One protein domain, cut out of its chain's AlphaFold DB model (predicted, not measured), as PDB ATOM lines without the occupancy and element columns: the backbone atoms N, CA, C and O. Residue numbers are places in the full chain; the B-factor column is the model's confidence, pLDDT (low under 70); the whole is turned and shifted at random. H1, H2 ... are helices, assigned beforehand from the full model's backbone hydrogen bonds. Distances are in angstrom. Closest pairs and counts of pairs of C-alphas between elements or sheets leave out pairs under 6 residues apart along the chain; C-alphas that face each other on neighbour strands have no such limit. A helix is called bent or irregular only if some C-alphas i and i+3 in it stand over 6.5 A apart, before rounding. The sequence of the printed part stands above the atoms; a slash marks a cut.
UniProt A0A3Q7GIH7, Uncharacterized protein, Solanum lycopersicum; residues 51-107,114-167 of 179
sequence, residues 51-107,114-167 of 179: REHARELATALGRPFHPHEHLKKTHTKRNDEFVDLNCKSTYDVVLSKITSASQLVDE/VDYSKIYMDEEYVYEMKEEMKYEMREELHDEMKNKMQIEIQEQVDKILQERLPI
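AT A GLANCE: This is residues 51 to 107 and 114 to 167 of the 179 residues of an uncharacterized protein of Solanum lycopersicum (UniProt A0A3Q7GIH7). One very long helix, H5, sticks out like a handle from a small head of four shorter helices, H1 to H4, which touch one after another at crossed angles. Residues 138 to 167 of H5 stick out free, and the first part of H5 belongs to the head, where H2 and H3 form a helical hairpin. The printed part has 111 residues with five named helices, H1 to H5 in order along the chain, and no named strand: the class is all helix. The whole is extended, with a radius of gyration of the C-alphas of 22.5 A, and it is a rod in outline, spanning 83 by 36 by 26 A.

HOW THE PARTS SIT: H5, residues 124 to 167, only just touches H4, residues 116 to 121, and only at the corner by their tight link, with 3 pairs of C-alphas within 8 A; residues 126 to 127 alone of H5 take part. The closest C-alphas are those of Tyr 120 and Val 126, 6.1 A apart, and the lines are about perpendicular at 83 degrees. H4 touches H3, residues 85 to 103, at residues 94 to 98 alone of H3, closest at the C-alphas of Lys 97 and Ile 119, 7.0 A, with a steep tilt of 40 degrees, opposite ways. H3 with residues 87 to 95 alone touches H2, residues 67 to 74, closest at the C-alphas of His 68 and Tyr 91, 6.1 A; this hairpin has a steep tilt of 39 degrees, opposite ways. H2 touches H1, residues 51 to 61, closest at the C-alphas of Ala 54 and His 70, 6.9 A, with a steep tilt of 64 degrees, opposite ways. H2 and H5 are close but not clearly touching, closest at the C-alphas of Pro 67 and Val 126, 7.0 A. H1 and H5 are only just apart, at 8.3 A. Every O i to N i+4 pair is within hydrogen-bond range in H1, H2, H3 and H4, and 38 of 40 are in H5.

IN THESE COORDINATES: H5 is 65.7 A long, from C-alpha 124 at (37.530, 54.739, 2.459) to C-alpha 167 at (-0.964, 4.063, 18.820). It is irregular, but only just: C-alphas 163 and 166 are 6.7 A apart. H3 is 26.7 A long, H1 15.2 A, H2 10.5 A and H4 8.9 A. H1 begins at C-alpha 51, (29.170, 35.666, -2.804).

THE WHOLE: The two C-alphas farthest apart are those of Glu 107 and Ile 167, 84.9 A. Residues 108 to 113 are not printed, and the C-alphas of 107 and 114 across this cut are 16.1 A apart. Of the links that are printed whole, H1 to H2 and H4 to H5 are tight and H2 to H3 is short. The mean pLDDT of the printed part is 76.1; residues 51 to 52, 54, 103 to 107 and 114 to 140 are under 70.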
ATOM      1  N   ARG A  51      28.828  37.017  -3.269       60.56
ATOM      2  CA  ARG A  51      29.170  35.666  -2.804       60.56
ATOM      3  C   ARG A  51      29.586  34.659  -3.883       60.56
ATOM      4  O   ARG A  51      30.517  33.883  -3.673       60.56
ATOM      5  N   GLU A  52      28.876  34.577  -5.006       67.88
ATOM      6  CA  GLU A  52      29.242  33.673  -6.107       67.88
ATOM      7  C   GLU A  52      30.499  34.168  -6.816       67.88
ATOM      8  O   GLU A  52      31.422  33.385  -7.039       67.88
ATOM      9  N   HIS A  53      30.596  35.479  -7.053       71.62
ATOM     10  CA  HIS A  53      31.800  36.090  -7.614       71.62
ATOM     11  C   HIS A  53      33.030  35.880  -6.715       71.62
ATOM     12  O   HIS A  53      34.096  35.533  -7.233       71.62
ATOM     13  N   ALA A  54      32.862  36.007  -5.394       67.38
ATOM     14  CA  ALA A  54      33.888  35.789  -4.377       67.38
ATOM     15  C   ALA A  54      34.344  34.322  -4.311       67.38
ATOM     16  O   ALA A  54      35.544  34.051  -4.372       67.38
ATOM     17  N   ARG A  55      33.410  33.356  -4.262       72.88
ATOM     18  CA  ARG A  55      33.745  31.917  -4.261       72.88
ATOM     19  C   ARG A  55      34.452  31.492  -5.540       72.88
ATOM     20  O   ARG A  55      35.452  30.779  -5.483       72.88
ATOM     21  N   GLU A  56      33.978  31.955  -6.692       78.62
ATOM     22  CA  GLU A  56      34.646  31.694  -7.965       78.62
ATOM     23  C   GLU A  56      36.038  32.324  -8.023       78.62
ATOM     24  O   GLU A  56      36.945  31.733  -8.596       78.62
ATOM     25  N   LEU A  57      36.220  33.526  -7.462       79.25
ATOM     26  CA  LEU A  57      37.518  34.199  -7.458       79.25
ATOM     27  C   LEU A  57      38.513  33.496  -6.533       79.25
ATOM     28  O   LEU A  57      39.628  33.220  -6.956       79.25
ATOM     29  N   ALA A  58      38.094  33.125  -5.322       77.31
ATOM     30  CA  ALA A  58      38.911  32.332  -4.405       77.31
ATOM     31  C   ALA A  58      39.305  30.978  -5.021       77.31
ATOM     32  O   ALA A  58      40.456  30.561  -4.924       77.31
ATOM     33  N   THR A  59      38.368  30.323  -5.716       80.38
ATOM     34  CA  THR A  59      38.631  29.060  -6.426       80.38
ATOM     35  C   THR A  59      39.621  29.260  -7.575       80.38
ATOM     36  O   THR A  59      40.551  28.475  -7.716       80.38
ATOM     37  N   ALA A  60      39.452  30.316  -8.376       82.25
ATOM     38  CA  ALA A  60      40.331  30.615  -9.507       82.25
ATOM     39  C   ALA A  60      41.756  30.989  -9.072       82.25
ATOM     40  O   ALA A  60      42.712  30.650  -9.763       82.25
ATOM     41  N   LEU A  61      41.899  31.676  -7.937       81.00
ATOM     42  CA  LEU A  61      43.196  32.099  -7.410       81.00
ATOM     43  C   LEU A  61      43.873  31.031  -6.541       81.00
ATOM     44  O   LEU A  61      45.064  31.151  -6.263       81.00
ATOM     45  N   GLY A  62      43.138  30.018  -6.065       80.25
ATOM     46  CA  GLY A  62      43.650  29.017  -5.119       80.25
ATOM     47  C   GLY A  62      44.059  29.597  -3.756       80.25
ATOM     48  O   GLY A  62      44.689  28.912  -2.954       80.25
ATOM     49  N   ARG A  63      43.714  30.862  -3.494       81.00
ATOM     50  CA  ARG A  63      44.001  31.612  -2.269       81.00
ATOM     51  C   ARG A  63      42.867  32.596  -1.972       81.00
ATOM     52  O   ARG A  63      42.077  32.893  -2.872       81.00
ATOM     53  N   PRO A  64      42.793  33.151  -0.748       71.88
ATOM     54  CA  PRO A  64      41.951  34.308  -0.488       71.88
ATOM     55  C   PRO A  64      42.261  35.429  -1.488       71.88
ATOM     56  O   PRO A  64      43.426  35.759  -1.739       71.88
ATOM     57  N   PHE A  65      41.208  35.974  -2.090       71.31
ATOM     58  CA  PHE A  65      41.324  37.089  -3.018       71.31
ATOM     59  C   PHE A  65      41.651  38.375  -2.260       71.31
ATOM     60  O   PHE A  65      41.255  38.562  -1.107       71.31
ATOM     61  N   HIS A  66      42.354  39.284  -2.921       78.56
ATOM     62  CA  HIS A  66      42.577  40.624  -2.402       78.56
ATOM     63  C   HIS A  66      41.439  41.577  -2.815       78.56
ATOM     64  O   HIS A  66      40.840  41.391  -3.877       78.56
ATOM     65  N   PRO A  67      41.150  42.633  -2.027       76.81
ATOM     66  CA  PRO A  67      40.097  43.606  -2.331       76.81
ATOM     67  C   PRO A  67      40.141  44.177  -3.756       76.81
ATOM     68  O   PRO A  67      39.108  44.250  -4.414       76.81
ATOM     69  N   HIS A  68      41.327  44.510  -4.279       79.75
ATOM     70  CA  HIS A  68      41.464  45.036  -5.643       79.75
ATOM     71  C   HIS A  68      41.153  43.990  -6.733       79.75
ATOM     72  O   HIS A  68      40.642  44.341  -7.795       79.75
ATOM     73  N   GLU A  69      41.409  42.702  -6.484       82.69
ATOM     74  CA  GLU A  69      41.090  41.607  -7.415       82.69
ATOM     75  C   GLU A  69      39.575  41.394  -7.499       82.69
ATOM     76  O   GLU A  69      39.018  41.182  -8.579       82.69
ATOM     77  N   HIS A  70      38.896  41.506  -6.356       78.31
ATOM     78  CA  HIS A  70      37.439  41.427  -6.279       78.31
ATOM     79  C   HIS A  70      36.770  42.637  -6.921       78.31
ATOM     80  O   HIS A  70      35.824  42.474  -7.690       78.31
ATOM     81  N   LEU A  71      37.312  43.835  -6.677       79.00
ATOM     82  CA  LEU A  71      36.875  45.073  -7.314       79.00
ATOM     83  C   LEU A  71      36.948  44.944  -8.834       79.00
ATOM     84  O   LEU A  71      35.946  45.146  -9.516       79.00
ATOM     85  N   LYS A  72      38.094  44.501  -9.364       83.44
ATOM     86  CA  LYS A  72      38.243  44.282 -10.803       83.44
ATOM     87  C   LYS A  72      37.223  43.272 -11.331       83.44
ATOM     88  O   LYS A  72      36.685  43.476 -12.406       83.44
ATOM     89  N   LYS A  73      36.900  42.205 -10.599       82.81
ATOM     90  CA  LYS A  73      35.936  41.194 -11.071       82.81
ATOM     91  C   LYS A  73      34.471  41.644 -11.019       82.81
ATOM     92  O   LYS A  73      33.664  41.153 -11.804       82.81
ATOM     93  N   THR A  74      34.115  42.511 -10.078       78.00
ATOM     94  CA  THR A  74      32.717  42.897  -9.803       78.00
ATOM     95  C   THR A  74      32.335  44.231 -10.439       78.00
ATOM     96  O   THR A  74      31.193  44.401 -10.853       78.00
ATOM     97  N   HIS A  75      33.300  45.139 -10.596       79.31
ATOM     98  CA  HIS A  75      33.106  46.499 -11.100       79.31
ATOM     99  C   HIS A  75      33.740  46.704 -12.480       79.31
ATOM    100  O   HIS A  75      34.091  47.823 -12.852       79.31
ATOM    101  N   THR A  76      33.860  45.633 -13.267       84.06
ATOM    102  CA  THR A  76      34.193  45.703 -14.694       84.06
ATOM    103  C   THR A  76      33.055  45.165 -15.549       84.06
ATOM    104  O   THR A  76      32.310  44.251 -15.191       84.06
ATOM    105  N   LYS A  77      32.898  45.774 -16.718       86.62
ATOM    106  CA  LYS A  77      32.007  45.316 -17.779       86.62
ATOM    107  C   LYS A  77      32.640  44.124 -18.505       86.62
ATOM    108  O   LYS A  77      33.809  43.798 -18.337       86.62
ATOM    109  N   ARG A  78      31.881  43.499 -19.412       84.69
ATOM    110  CA  ARG A  78      32.378  42.380 -20.241       84.69
ATOM    111  C   ARG A  78      33.584  42.732 -21.128       84.69
ATOM    112  O   ARG A  78      34.239  41.821 -21.613       84.69
ATOM    113  N   ASN A  79      33.843  44.017 -21.365       88.12
ATOM    114  CA  ASN A  79      34.993  44.525 -22.119       88.12
ATOM    115  C   ASN A  79      36.205  44.878 -21.226       88.12
ATOM    116  O   ASN A  79      37.106  45.551 -21.709       88.12
ATOM    117  N   ASP A  80      36.224  44.452 -19.956       84.81
ATOM    118  CA  ASP A  80      37.271  44.748 -18.953       84.81
ATOM    119  C   ASP A  80      37.421  46.247 -18.611       84.81
ATOM    120  O   ASP A  80      38.386  46.664 -17.976       84.81
ATOM    121  N   GLU A  81      36.447  47.081 -18.991       88.38
ATOM    122  CA  GLU A  81      36.383  48.479 -18.561       88.38
ATOM    123  C   GLU A  81      35.633  48.611 -17.240       88.38
ATOM    124  O   GLU A  81      34.584  47.989 -17.043       88.38
ATOM    125  N   PHE A  82      36.123  49.484 -16.360       86.19
ATOM    126  CA  PHE A  82      35.427  49.803 -15.119       86.19
ATOM    127  C   PHE A  82      34.046  50.408 -15.382       86.19
ATOM    128  O   PHE A  82      33.837  51.184 -16.321       86.19
ATOM    129  N   VAL A  83      33.084  50.028 -14.544       81.56
ATOM    130  CA  VAL A  83      31.701  50.514 -14.642       81.56
ATOM    131  C   VAL A  83      31.580  52.000 -14.309       81.56
ATOM    132  O   VAL A  83      30.716  52.670 -14.874       81.56
ATOM    133  N   ASP A  84      32.480  52.516 -13.473       83.56
ATOM    134  CA  ASP A  84      32.553  53.915 -13.072       83.56
ATOM    135  C   ASP A  84      34.015  54.400 -12.942       83.56
ATOM    136  O   ASP A  84      34.970  53.617 -12.895       83.56
ATOM    137  N   LEU A  85      34.191  55.726 -12.931       82.12
ATOM    138  CA  LEU A  85      35.510  56.363 -12.842       82.12
ATOM    139  C   LEU A  85      36.125  56.246 -11.439       82.12
ATOM    140  O   LEU A  85      37.349  56.252 -11.314       82.12
ATOM    141  N   ASN A  86      35.294  56.142 -10.401       78.50
ATOM    142  CA  ASN A  86      35.751  56.095  -9.018       78.50
ATOM    143  C   ASN A  86      36.480  54.773  -8.736       78.50
ATOM    144  O   ASN A  86      37.643  54.784  -8.354       78.50
ATOM    145  N   CYS A  87      35.854  53.645  -9.069       76.81
ATOM    146  CA  CYS A  87      36.412  52.301  -9.015       76.81
ATOM    147  C   CYS A  87      37.718  52.202  -9.796       76.81
ATOM    148  O   CYS A  87      38.679  51.619  -9.298       76.81
ATOM    149  N   LYS A  88      37.780  52.801 -10.996       84.06
ATOM    150  CA  LYS A  88      39.019  52.854 -11.779       84.06
ATOM    151  C   LYS A  88      40.121  53.602 -11.028       84.06
ATOM    152  O   LYS A  88      41.210  53.068 -10.860       84.06
ATOM    153  N   SER A  89      39.824  54.813 -10.561       82.06
ATOM    154  CA  SER A  89      40.771  55.650  -9.819       82.06
ATOM    155  C   SER A  89      41.296  54.937  -8.569       82.06
ATOM    156  O   SER A  89      42.503  54.853  -8.355       82.06
ATOM    157  N   THR A  90      40.403  54.341  -7.776       79.19
ATOM    158  CA  THR A  90      40.766  53.561  -6.588       79.19
ATOM    159  C   THR A  90      41.629  52.354  -6.944       79.19
ATOM    160  O   THR A  90      42.644  52.113  -6.292       79.19
ATOM    161  N   TYR A  91      41.266  51.610  -7.991       84.06
ATOM    162  CA  TYR A  91      42.038  50.460  -8.454       84.06
ATOM    163  C   TYR A  91      43.459  50.857  -8.876       84.06
ATOM    164  O   TYR A  91      44.423  50.215  -8.457       84.06
ATOM    165  N   ASP A  92      43.594  51.947  -9.635       85.81
ATOM    166  CA  ASP A  92      44.881  52.469 -10.098       85.81
ATOM    167  C   ASP A  92      45.760  52.938  -8.920       85.81
ATOM    168  O   ASP A  92      46.954  52.633  -8.878       85.81
ATOM    169  N   VAL A  93      45.181  53.617  -7.920       84.50
ATOM    170  CA  VAL A  93      45.896  54.040  -6.698       84.50
ATOM    171  C   VAL A  93      46.424  52.833  -5.923       84.50
ATOM    172  O   VAL A  93      47.601  52.800  -5.554       84.50
ATOM    173  N   VAL A  94      45.581  51.821  -5.707       82.44
ATOM    174  CA  VAL A  94      45.964  50.603  -4.984       82.44
ATOM    175  C   VAL A  94      47.057  49.841  -5.736       82.44
ATOM    176  O   VAL A  94      48.056  49.448  -5.132       82.44
ATOM    177  N   LEU A  95      46.931  49.680  -7.057       85.31
ATOM    178  CA  LEU A  95      47.965  49.055  -7.886       85.31
ATOM    179  C   LEU A  95      49.286  49.826  -7.855       85.31
ATOM    180  O   LEU A  95      50.349  49.210  -7.770       85.31
ATOM    181  N   SER A  96      49.233  51.157  -7.903       85.00
ATOM    182  CA  SER A  96      50.416  52.015  -7.806       85.00
ATOM    183  C   SER A  96      51.142  51.819  -6.472       85.00
ATOM    184  O   SER A  96      52.360  51.621  -6.452       85.00
ATOM    185  N   LYS A  97      50.402  51.761  -5.356       82.50
ATOM    186  CA  LYS A  97      50.963  51.468  -4.028       82.50
ATOM    187  C   LYS A  97      51.576  50.067  -3.954       82.50
ATOM    188  O   LYS A  97      52.685  49.925  -3.447       82.50
ATOM    189  N   ILE A  98      50.902  49.049  -4.497       81.75
ATOM    190  CA  ILE A  98      51.422  47.669  -4.547       81.75
ATOM    191  C   ILE A  98      52.714  47.607  -5.368       81.75
ATOM    192  O   ILE A  98      53.697  47.006  -4.933       81.75
ATOM    193  N   THR A  99      52.729  48.252  -6.534       83.19
ATOM    194  CA  THR A  99      53.896  48.302  -7.423       83.19
ATOM    195  C   THR A  99      55.062  49.015  -6.743       83.19
ATOM    196  O   THR A  99      56.171  48.492  -6.734       83.19
ATOM    197  N   SER A 100      54.801  50.149  -6.089       82.31
ATOM    198  CA  SER A 100      55.812  50.906  -5.338       82.31
ATOM    199  C   SER A 100      56.383  50.098  -4.170       82.31
ATOM    200  O   SER A 100      57.595  50.051  -3.984       82.31
ATOM    201  N   ALA A 101      55.530  49.403  -3.411       74.88
ATOM    202  CA  ALA A 101      55.964  48.521  -2.326       74.88
ATOM    203  C   ALA A 101      56.784  47.324  -2.836       74.88
ATOM    204  O   ALA A 101      57.684  46.855  -2.145       74.88
ATOM    205  N   SER A 102      56.498  46.856  -4.054       72.31
ATOM    206  CA  SER A 102      57.228  45.760  -4.700       72.31
ATOM    207  C   SER A 102      58.574  46.199  -5.295       72.31
ATOM    208  O   SER A 102      59.424  45.349  -5.529       72.31
ATOM    209  N   GLN A 103      58.781  47.502  -5.536       65.19
ATOM    210  CA  GLN A 103      60.013  48.071  -6.106       65.19
ATOM    211  C   GLN A 103      61.079  48.448  -5.066       65.19
ATOM    212  O   GLN A 103      62.215  48.702  -5.446       65.19
ATOM    213  N   LEU A 104      60.777  48.448  -3.761       59.34
ATOM    214  CA  LEU A 104      61.775  48.679  -2.694       59.34
ATOM    215  C   LEU A 104      62.776  47.515  -2.513       59.34
ATOM    216  O   LEU A 104      63.434  47.387  -1.484       59.34
ATOM    217  N   VAL A 105      62.886  46.660  -3.522       52.94
ATOM    218  CA  VAL A 105      63.671  45.437  -3.551       52.94
ATOM    219  C   VAL A 105      64.784  45.650  -4.553       52.94
ATOM    220  O   VAL A 105      64.564  45.419  -5.727       52.94
ATOM    221  N   ASP A 106      65.953  46.101  -4.111       50.03
ATOM    222  CA  ASP A 106      67.181  45.882  -4.893       50.03
ATOM    223  C   ASP A 106      68.477  45.888  -4.062       50.03
ATOM    224  O   ASP A 106      69.542  45.664  -4.628       50.03
ATOM    225  N   GLU A 107      68.445  46.047  -2.726       58.06
ATOM    226  CA  GLU A 107      69.708  46.171  -1.965       58.06
ATOM    227  C   GLU A 107      69.964  45.145  -0.842       58.06
ATOM    228  O   GLU A 107      71.097  45.065  -0.381       58.06
ATOM    229  N   VAL A 114      55.157  42.618   1.546       62.50
ATOM    230  CA  VAL A 114      54.178  43.663   1.235       62.50
ATOM    231  C   VAL A 114      53.014  43.493   2.208       62.50
ATOM    232  O   VAL A 114      52.234  42.546   2.104       62.50
ATOM    233  N   ASP A 115      52.903  44.394   3.185       68.56
ATOM    234  CA  ASP A 115      51.750  44.442   4.083       68.56
ATOM    235  C   ASP A 115      50.547  45.019   3.331       68.56
ATOM    236  O   ASP A 115      50.212  46.204   3.402       68.56
ATOM    237  N   TYR A 116      49.893  44.138   2.583       66.50
ATOM    238  CA  TYR A 116      48.680  44.450   1.852       66.50
ATOM    239  C   TYR A 116      47.574  44.984   2.769       66.50
ATOM    240  O   TYR A 116      46.785  45.816   2.333       66.50
ATOM    241  N   SER A 117      47.517  44.547   4.034       63.59
ATOM    242  CA  SER A 117      46.487  44.998   4.973       63.59
ATOM    243  C   SER A 117      46.566  46.506   5.167       63.59
ATOM    244  O   SER A 117      45.540  47.174   5.086       63.59
ATOM    245  N   LYS A 118      47.776  47.048   5.328       65.06
ATOM    246  CA  LYS A 118      48.005  48.486   5.479       65.06
ATOM    247  C   LYS A 118      47.652  49.281   4.226       65.06
ATOM    248  O   LYS A 118      47.052  50.339   4.359       65.06
ATOM    249  N   ILE A 119      47.951  48.748   3.036       69.12
ATOM    250  CA  ILE A 119      47.566  49.386   1.765       69.12
ATOM    251  C   ILE A 119      46.051  49.599   1.744       69.12
ATOM    252  O   ILE A 119      45.621  50.711   1.504       69.12
ATOM    253  N   TYR A 120      45.273  48.578   2.114       64.81
ATOM    254  CA  TYR A 120      43.806  48.592   2.077       64.81
ATOM    255  C   TYR A 120      43.102  49.357   3.206       64.81
ATOM    256  O   TYR A 120      41.883  49.498   3.145       64.81
ATOM    257  N   MET A 121      43.791  49.755   4.281       59.25
ATOM    258  CA  MET A 121      43.147  50.510   5.371       59.25
ATOM    259  C   MET A 121      43.073  52.014   5.084       59.25
ATOM    260  O   MET A 121      42.271  52.695   5.716       59.25
ATOM    261  N   ASP A 122      43.874  52.521   4.143       60.88
ATOM    262  CA  ASP A 122      43.948  53.952   3.831       60.88
ATOM    263  C   ASP A 122      42.859  54.412   2.841       60.88
ATOM    264  O   ASP A 122      42.647  55.614   2.682       60.88
ATOM    265  N   GLU A 123      42.151  53.491   2.174       65.19
ATOM    266  CA  GLU A 123      41.082  53.829   1.227       65.19
ATOM    267  C   GLU A 123      39.675  53.596   1.806       65.19
ATOM    268  O   GLU A 123      39.251  52.465   2.042       65.19
ATOM    269  N   GLU A 124      38.913  54.684   1.947       58.81
ATOM    270  CA  GLU A 124      37.530  54.739   2.459       58.81
ATOM    271  C   GLU A 124      36.581  53.739   1.765       58.81
ATOM    272  O   GLU A 124      35.774  53.075   2.410       58.81
ATOM    273  N   TYR A 125      36.760  53.512   0.464       58.19
ATOM    274  CA  TYR A 125      35.959  52.563  -0.315       58.19
ATOM    275  C   TYR A 125      36.269  51.084  -0.004       58.19
ATOM    276  O   TYR A 125      35.406  50.210  -0.086       58.19
ATOM    277  N   VAL A 126      37.505  50.771   0.399       59.69
ATOM    278  CA  VAL A 126      37.872  49.408   0.821       59.69
ATOM    279  C   VAL A 126      37.279  49.090   2.195       59.69
ATOM    280  O   VAL A 126      36.985  47.929   2.491       59.69
ATOM    281  N   TYR A 127      37.050  50.119   3.011       60.28
ATOM    282  CA  TYR A 127      36.326  50.005   4.270       60.28
ATOM    283  C   TYR A 127      34.842  49.686   4.045       60.28
ATOM    284  O   TYR A 127      34.330  48.750   4.659       60.28
ATOM    285  N   GLU A 128      34.179  50.380   3.115       62.62
ATOM    286  CA  GLU A 128      32.789  50.089   2.729       62.62
ATOM    287  C   GLU A 128      32.639  48.652   2.210       62.62
ATOM    288  O   GLU A 128      31.822  47.894   2.732       62.62
ATOM    289  N   MET A 129      33.517  48.212   1.299       64.56
ATOM    290  CA  MET A 129      33.516  46.824   0.812       64.56
ATOM    291  C   MET A 129      33.756  45.792   1.926       64.56
ATOM    292  O   MET A 129      33.194  44.694   1.897       64.56
ATOM    293  N   LYS A 130      34.602  46.107   2.917       61.19
ATOM    294  CA  LYS A 130      34.826  45.233   4.081       61.19
ATOM    295  C   LYS A 130      33.588  45.136   4.967       61.19
ATOM    296  O   LYS A 130      33.279  44.039   5.432       61.19
ATOM    297  N   GLU A 131      32.908  46.248   5.229       60.44
ATOM    298  CA  GLU A 131      31.711  46.256   6.070       60.44
ATOM    299  C   GLU A 131      30.525  45.577   5.377       60.44
ATOM    300  O   GLU A 131      29.840  44.788   6.028       60.44
ATOM    301  N   GLU A 132      30.337  45.768   4.067       61.94
ATOM    302  CA  GLU A 132      29.336  45.020   3.293       61.94
ATOM    303  C   GLU A 132      29.593  43.512   3.361       61.94
ATOM    304  O   GLU A 132      28.702  42.742   3.711       61.94
ATOM    305  N   MET A 133      30.836  43.074   3.144       64.62
ATOM    306  CA  MET A 133      31.195  41.652   3.203       64.62
ATOM    307  C   MET A 133      31.008  41.057   4.605       64.62
ATOM    308  O   MET A 133      30.557  39.923   4.770       64.62
ATOM    309  N   LYS A 134      31.336  41.828   5.641       63.81
ATOM    310  CA  LYS A 134      31.112  41.455   7.040       63.81
ATOM    311  C   LYS A 134      29.622  41.371   7.374       63.81
ATOM    312  O   LYS A 134      29.243  40.536   8.196       63.81
ATOM    313  N   TYR A 135      28.792  42.215   6.767       58.66
ATOM    314  CA  TYR A 135      27.342  42.156   6.901       58.66
ATOM    315  C   TYR A 135      26.773  40.923   6.186       58.66
ATOM    316  O   TYR A 135      26.053  40.150   6.811       58.66
ATOM    317  N   GLU A 136      27.182  40.664   4.941       61.19
ATOM    318  CA  GLU A 136      26.779  39.472   4.183       61.19
ATOM    319  C   GLU A 136      27.152  38.174   4.918       61.19
ATOM    320  O   GLU A 136      26.312  37.296   5.094       61.19
ATOM    321  N   MET A 137      28.378  38.069   5.439       66.38
ATOM    322  CA  MET A 137      28.828  36.882   6.178       66.38
ATOM    323  C   MET A 137      28.077  36.688   7.508       66.38
ATOM    324  O   MET A 137      27.878  35.561   7.962       66.38
ATOM    325  N   ARG A 138      27.641  37.783   8.146       69.75
ATOM    326  CA  ARG A 138      26.796  37.730   9.348       69.75
ATOM    327  C   ARG A 138      25.390  37.229   9.015       69.75
ATOM    328  O   ARG A 138      24.872  36.400   9.761       69.75
ATOM    329  N   GLU A 139      24.799  37.717   7.928       66.12
ATOM    330  CA  GLU A 139      23.489  37.268   7.448       66.12
ATOM    331  C   GLU A 139      23.527  35.785   7.045       66.12
ATOM    332  O   GLU A 139      22.646  35.025   7.438       66.12
ATOM    333  N   GLU A 140      24.594  35.327   6.379       63.22
ATOM    334  CA  GLU A 140      24.783  33.907   6.047       63.22
ATOM    335  C   GLU A 140      24.823  33.013   7.291       63.22
ATOM    336  O   GLU A 140      24.129  31.995   7.348       63.22
ATOM    337  N   LEU A 141      25.592  33.401   8.316       72.75
ATOM    338  CA  LEU A 141      25.657  32.650   9.572       72.75
ATOM    339  C   LEU A 141      24.279  32.580  10.249       72.75
ATOM    340  O   LEU A 141      23.907  31.553  10.821       72.75
ATOM    341  N   HIS A 142      23.525  33.676  10.189       76.62
ATOM    342  CA  HIS A 142      22.189  33.763  10.760       76.62
ATOM    343  C   HIS A 142      21.191  32.862  10.013       76.62
ATOM    344  O   HIS A 142      20.459  32.095  10.647       76.62
ATOM    345  N   ASP A 143      21.205  32.877   8.680       74.50
ATOM    346  CA  ASP A 143      20.336  32.045   7.847       74.50
ATOM    347  C   ASP A 143      20.677  30.554   7.940       74.50
ATOM    348  O   ASP A 143      19.774  29.717   8.034       74.50
ATOM    349  N   GLU A 144      21.960  30.187   7.984       79.38
ATOM    350  CA  GLU A 144      22.371  28.800   8.216       79.38
ATOM    351  C   GLU A 144      21.886  28.284   9.570       79.38
ATOM    352  O   GLU A 144      21.393  27.158   9.670       79.38
ATOM    353  N   MET A 145      22.005  29.103  10.615       82.31
ATOM    354  CA  MET A 145      21.575  28.740  11.961       82.31
ATOM    355  C   MET A 145      20.058  28.577  12.031       82.31
ATOM    356  O   MET A 145      19.564  27.592  12.580       82.31
ATOM    357  N   LYS A 146      19.319  29.493  11.401       83.06
ATOM    358  CA  LYS A 146      17.865  29.413  11.269       83.06
ATOM    359  C   LYS A 146      17.432  28.154  10.516       83.06
ATOM    360  O   LYS A 146      16.532  27.459  10.982       83.06
ATOM    361  N   ASN A 147      18.087  27.830   9.401       86.50
ATOM    362  CA  ASN A 147      17.787  26.634   8.612       86.50
ATOM    363  C   ASN A 147      18.104  25.347   9.382       86.50
ATOM    364  O   ASN A 147      17.278  24.438   9.406       86.50
ATOM    365  N   LYS A 148      19.258  25.272  10.058       83.94
ATOM    366  CA  LYS A 148      19.611  24.122  10.908       83.94
ATOM    367  C   LYS A 148      18.595  23.911  12.021       83.94
ATOM    368  O   LYS A 148      18.089  22.807  12.176       83.94
ATOM    369  N   MET A 149      18.253  24.978  12.739       86.69
ATOM    370  CA  MET A 149      17.258  24.922  13.808       86.69
ATOM    371  C   MET A 149      15.883  24.503  13.275       86.69
ATOM    372  O   MET A 149      15.184  23.716  13.905       86.69
ATOM    373  N   GLN A 150      15.493  24.988  12.096       86.19
ATOM    374  CA  GLN A 150      14.235  24.595  11.469       86.19
ATOM    375  C   GLN A 150      14.215  23.109  11.094       86.19
ATOM    376  O   GLN A 150      13.208  22.445  11.332       86.19
ATOM    377  N   ILE A 151      15.312  22.584  10.538       89.12
ATOM    378  CA  ILE A 151      15.452  21.158  10.214       89.12
ATOM    379  C   ILE A 151      15.373  20.318  11.488       89.12
ATOM    380  O   ILE A 151      14.616  19.356  11.535       89.12
ATOM    381  N   GLU A 152      16.082  20.715  12.541       89.69
ATOM    382  CA  GLU A 152      16.092  19.993  13.815       89.69
ATOM    383  C   GLU A 152      14.703  19.958  14.475       89.69
ATOM    384  O   GLU A 152      14.263  18.915  14.960       89.69
ATOM    385  N   ILE A 153      13.966  21.075  14.450       91.75
ATOM    386  CA  ILE A 153      12.572  21.115  14.918       91.75
ATOM    387  C   ILE A 153      11.695  20.194  14.064       91.75
ATOM    388  O   ILE A 153      10.870  19.459  14.609       91.75
ATOM    389  N   GLN A 154      11.867  20.212  12.742       89.06
ATOM    390  CA  GLN A 154      11.090  19.366  11.841       89.06
ATOM    391  C   GLN A 154      11.357  17.876  12.094       89.06
ATOM    392  O   GLN A 154      10.408  17.102  12.185       89.06
ATOM    393  N   GLU A 155      12.613  17.478  12.297       92.50
ATOM    394  CA  GLU A 155      12.985  16.102  12.639       92.50
ATOM    395  C   GLU A 155      12.390  15.661  13.981       92.50
ATOM    396  O   GLU A 155      11.893  14.539  14.106       92.50
ATOM    397  N   GLN A 156      12.388  16.543  14.986       92.25
ATOM    398  CA  GLN A 156      11.750  16.258  16.271       92.25
ATOM    399  C   GLN A 156      10.237  16.055  16.123       92.25
ATOM    400  O   GLN A 156       9.688  15.107  16.691       92.25
ATOM    401  N   VAL A 157       9.562  16.903  15.342       90.69
ATOM    402  CA  VAL A 157       8.128  16.758  15.048       90.69
ATOM    403  C   VAL A 157       7.856  15.446  14.315       90.69
ATOM    404  O   VAL A 157       6.962  14.697  14.715       90.69
ATOM    405  N   ASP A 158       8.650  15.121  13.296       92.31
ATOM    406  CA  ASP A 158       8.502  13.888  12.523       92.31
ATOM    407  C   ASP A 158       8.699  12.648  13.403       92.31
ATOM    408  O   ASP A 158       7.918  11.697  13.319       92.31
ATOM    409  N   LYS A 159       9.676  12.674  14.317       92.81
ATOM    410  CA  LYS A 159       9.900  11.600  15.290       92.81
ATOM    411  C   LYS A 159       8.694  11.398  16.208       92.81
ATOM    412  O   LYS A 159       8.240  10.266  16.387       92.81
ATOM    413  N   ILE A 160       8.126  12.482  16.738       91.94
ATOM    414  CA  ILE A 160       6.927  12.416  17.589       91.94
ATOM    415  C   ILE A 160       5.741  11.838  16.808       91.94
ATOM    416  O   ILE A 160       5.003  10.996  17.327       91.94
ATOM    417  N   LEU A 161       5.549  12.259  15.556       86.50
ATOM    418  CA  LEU A 161       4.473  11.748  14.710       86.50
ATOM    419  C   LEU A 161       4.644  10.248  14.430       86.50
ATOM    420  O   LEU A 161       3.675   9.498  14.558       86.50
ATOM    421  N   GLN A 162       5.860   9.791  14.129       86.62
ATOM    422  CA  GLN A 162       6.157   8.370  13.917       86.62
ATOM    423  C   GLN A 162       5.869   7.514  15.158       86.62
ATOM    424  O   GLN A 162       5.323   6.420  15.031       86.62
ATOM    425  N   GLU A 163       6.164   8.009  16.362       86.56
ATOM    426  CA  GLU A 163       5.896   7.284  17.610       86.56
ATOM    427  C   GLU A 163       4.396   7.230  17.963       86.56
ATOM    428  O   GLU A 163       3.913   6.242  18.520       86.56
ATOM    429  N   ARG A 164       3.626   8.279  17.638       83.38
ATOM    430  CA  ARG A 164       2.214   8.409  18.052       83.38
ATOM    431  C   ARG A 164       1.208   7.852  17.043       83.38
ATOM    432  O   ARG A 164       0.147   7.372  17.449       83.38
ATOM    433  N   LEU A 165       1.520   7.873  15.748       78.50
ATOM    434  CA  LEU A 165       0.632   7.378  14.687       78.50
ATOM    435  C   LEU A 165       0.224   5.894  14.830       78.50
ATOM    436  O   LEU A 165      -0.951   5.589  14.606       78.50
ATOM    437  N   PRO A 166       1.113   4.958  15.215       78.19
ATOM    438  CA  PRO A 166       0.746   3.553  15.403       78.19
ATOM    439  C   PRO A 166      -0.250   3.350  16.551       78.19
ATOM    440  O   PRO A 166      -1.176   2.549  16.434       78.19
ATOM    441  N   ILE A 167      -0.100   4.123  17.632       77.25
ATOM    442  CA  ILE A 167      -0.964   4.063  18.820       77.25
ATOM    443  C   ILE A 167      -2.385   4.522  18.464       77.25
ATOM    444  O   ILE A 167      -3.362   3.871  18.829       77.25
TER     445      ILE A 167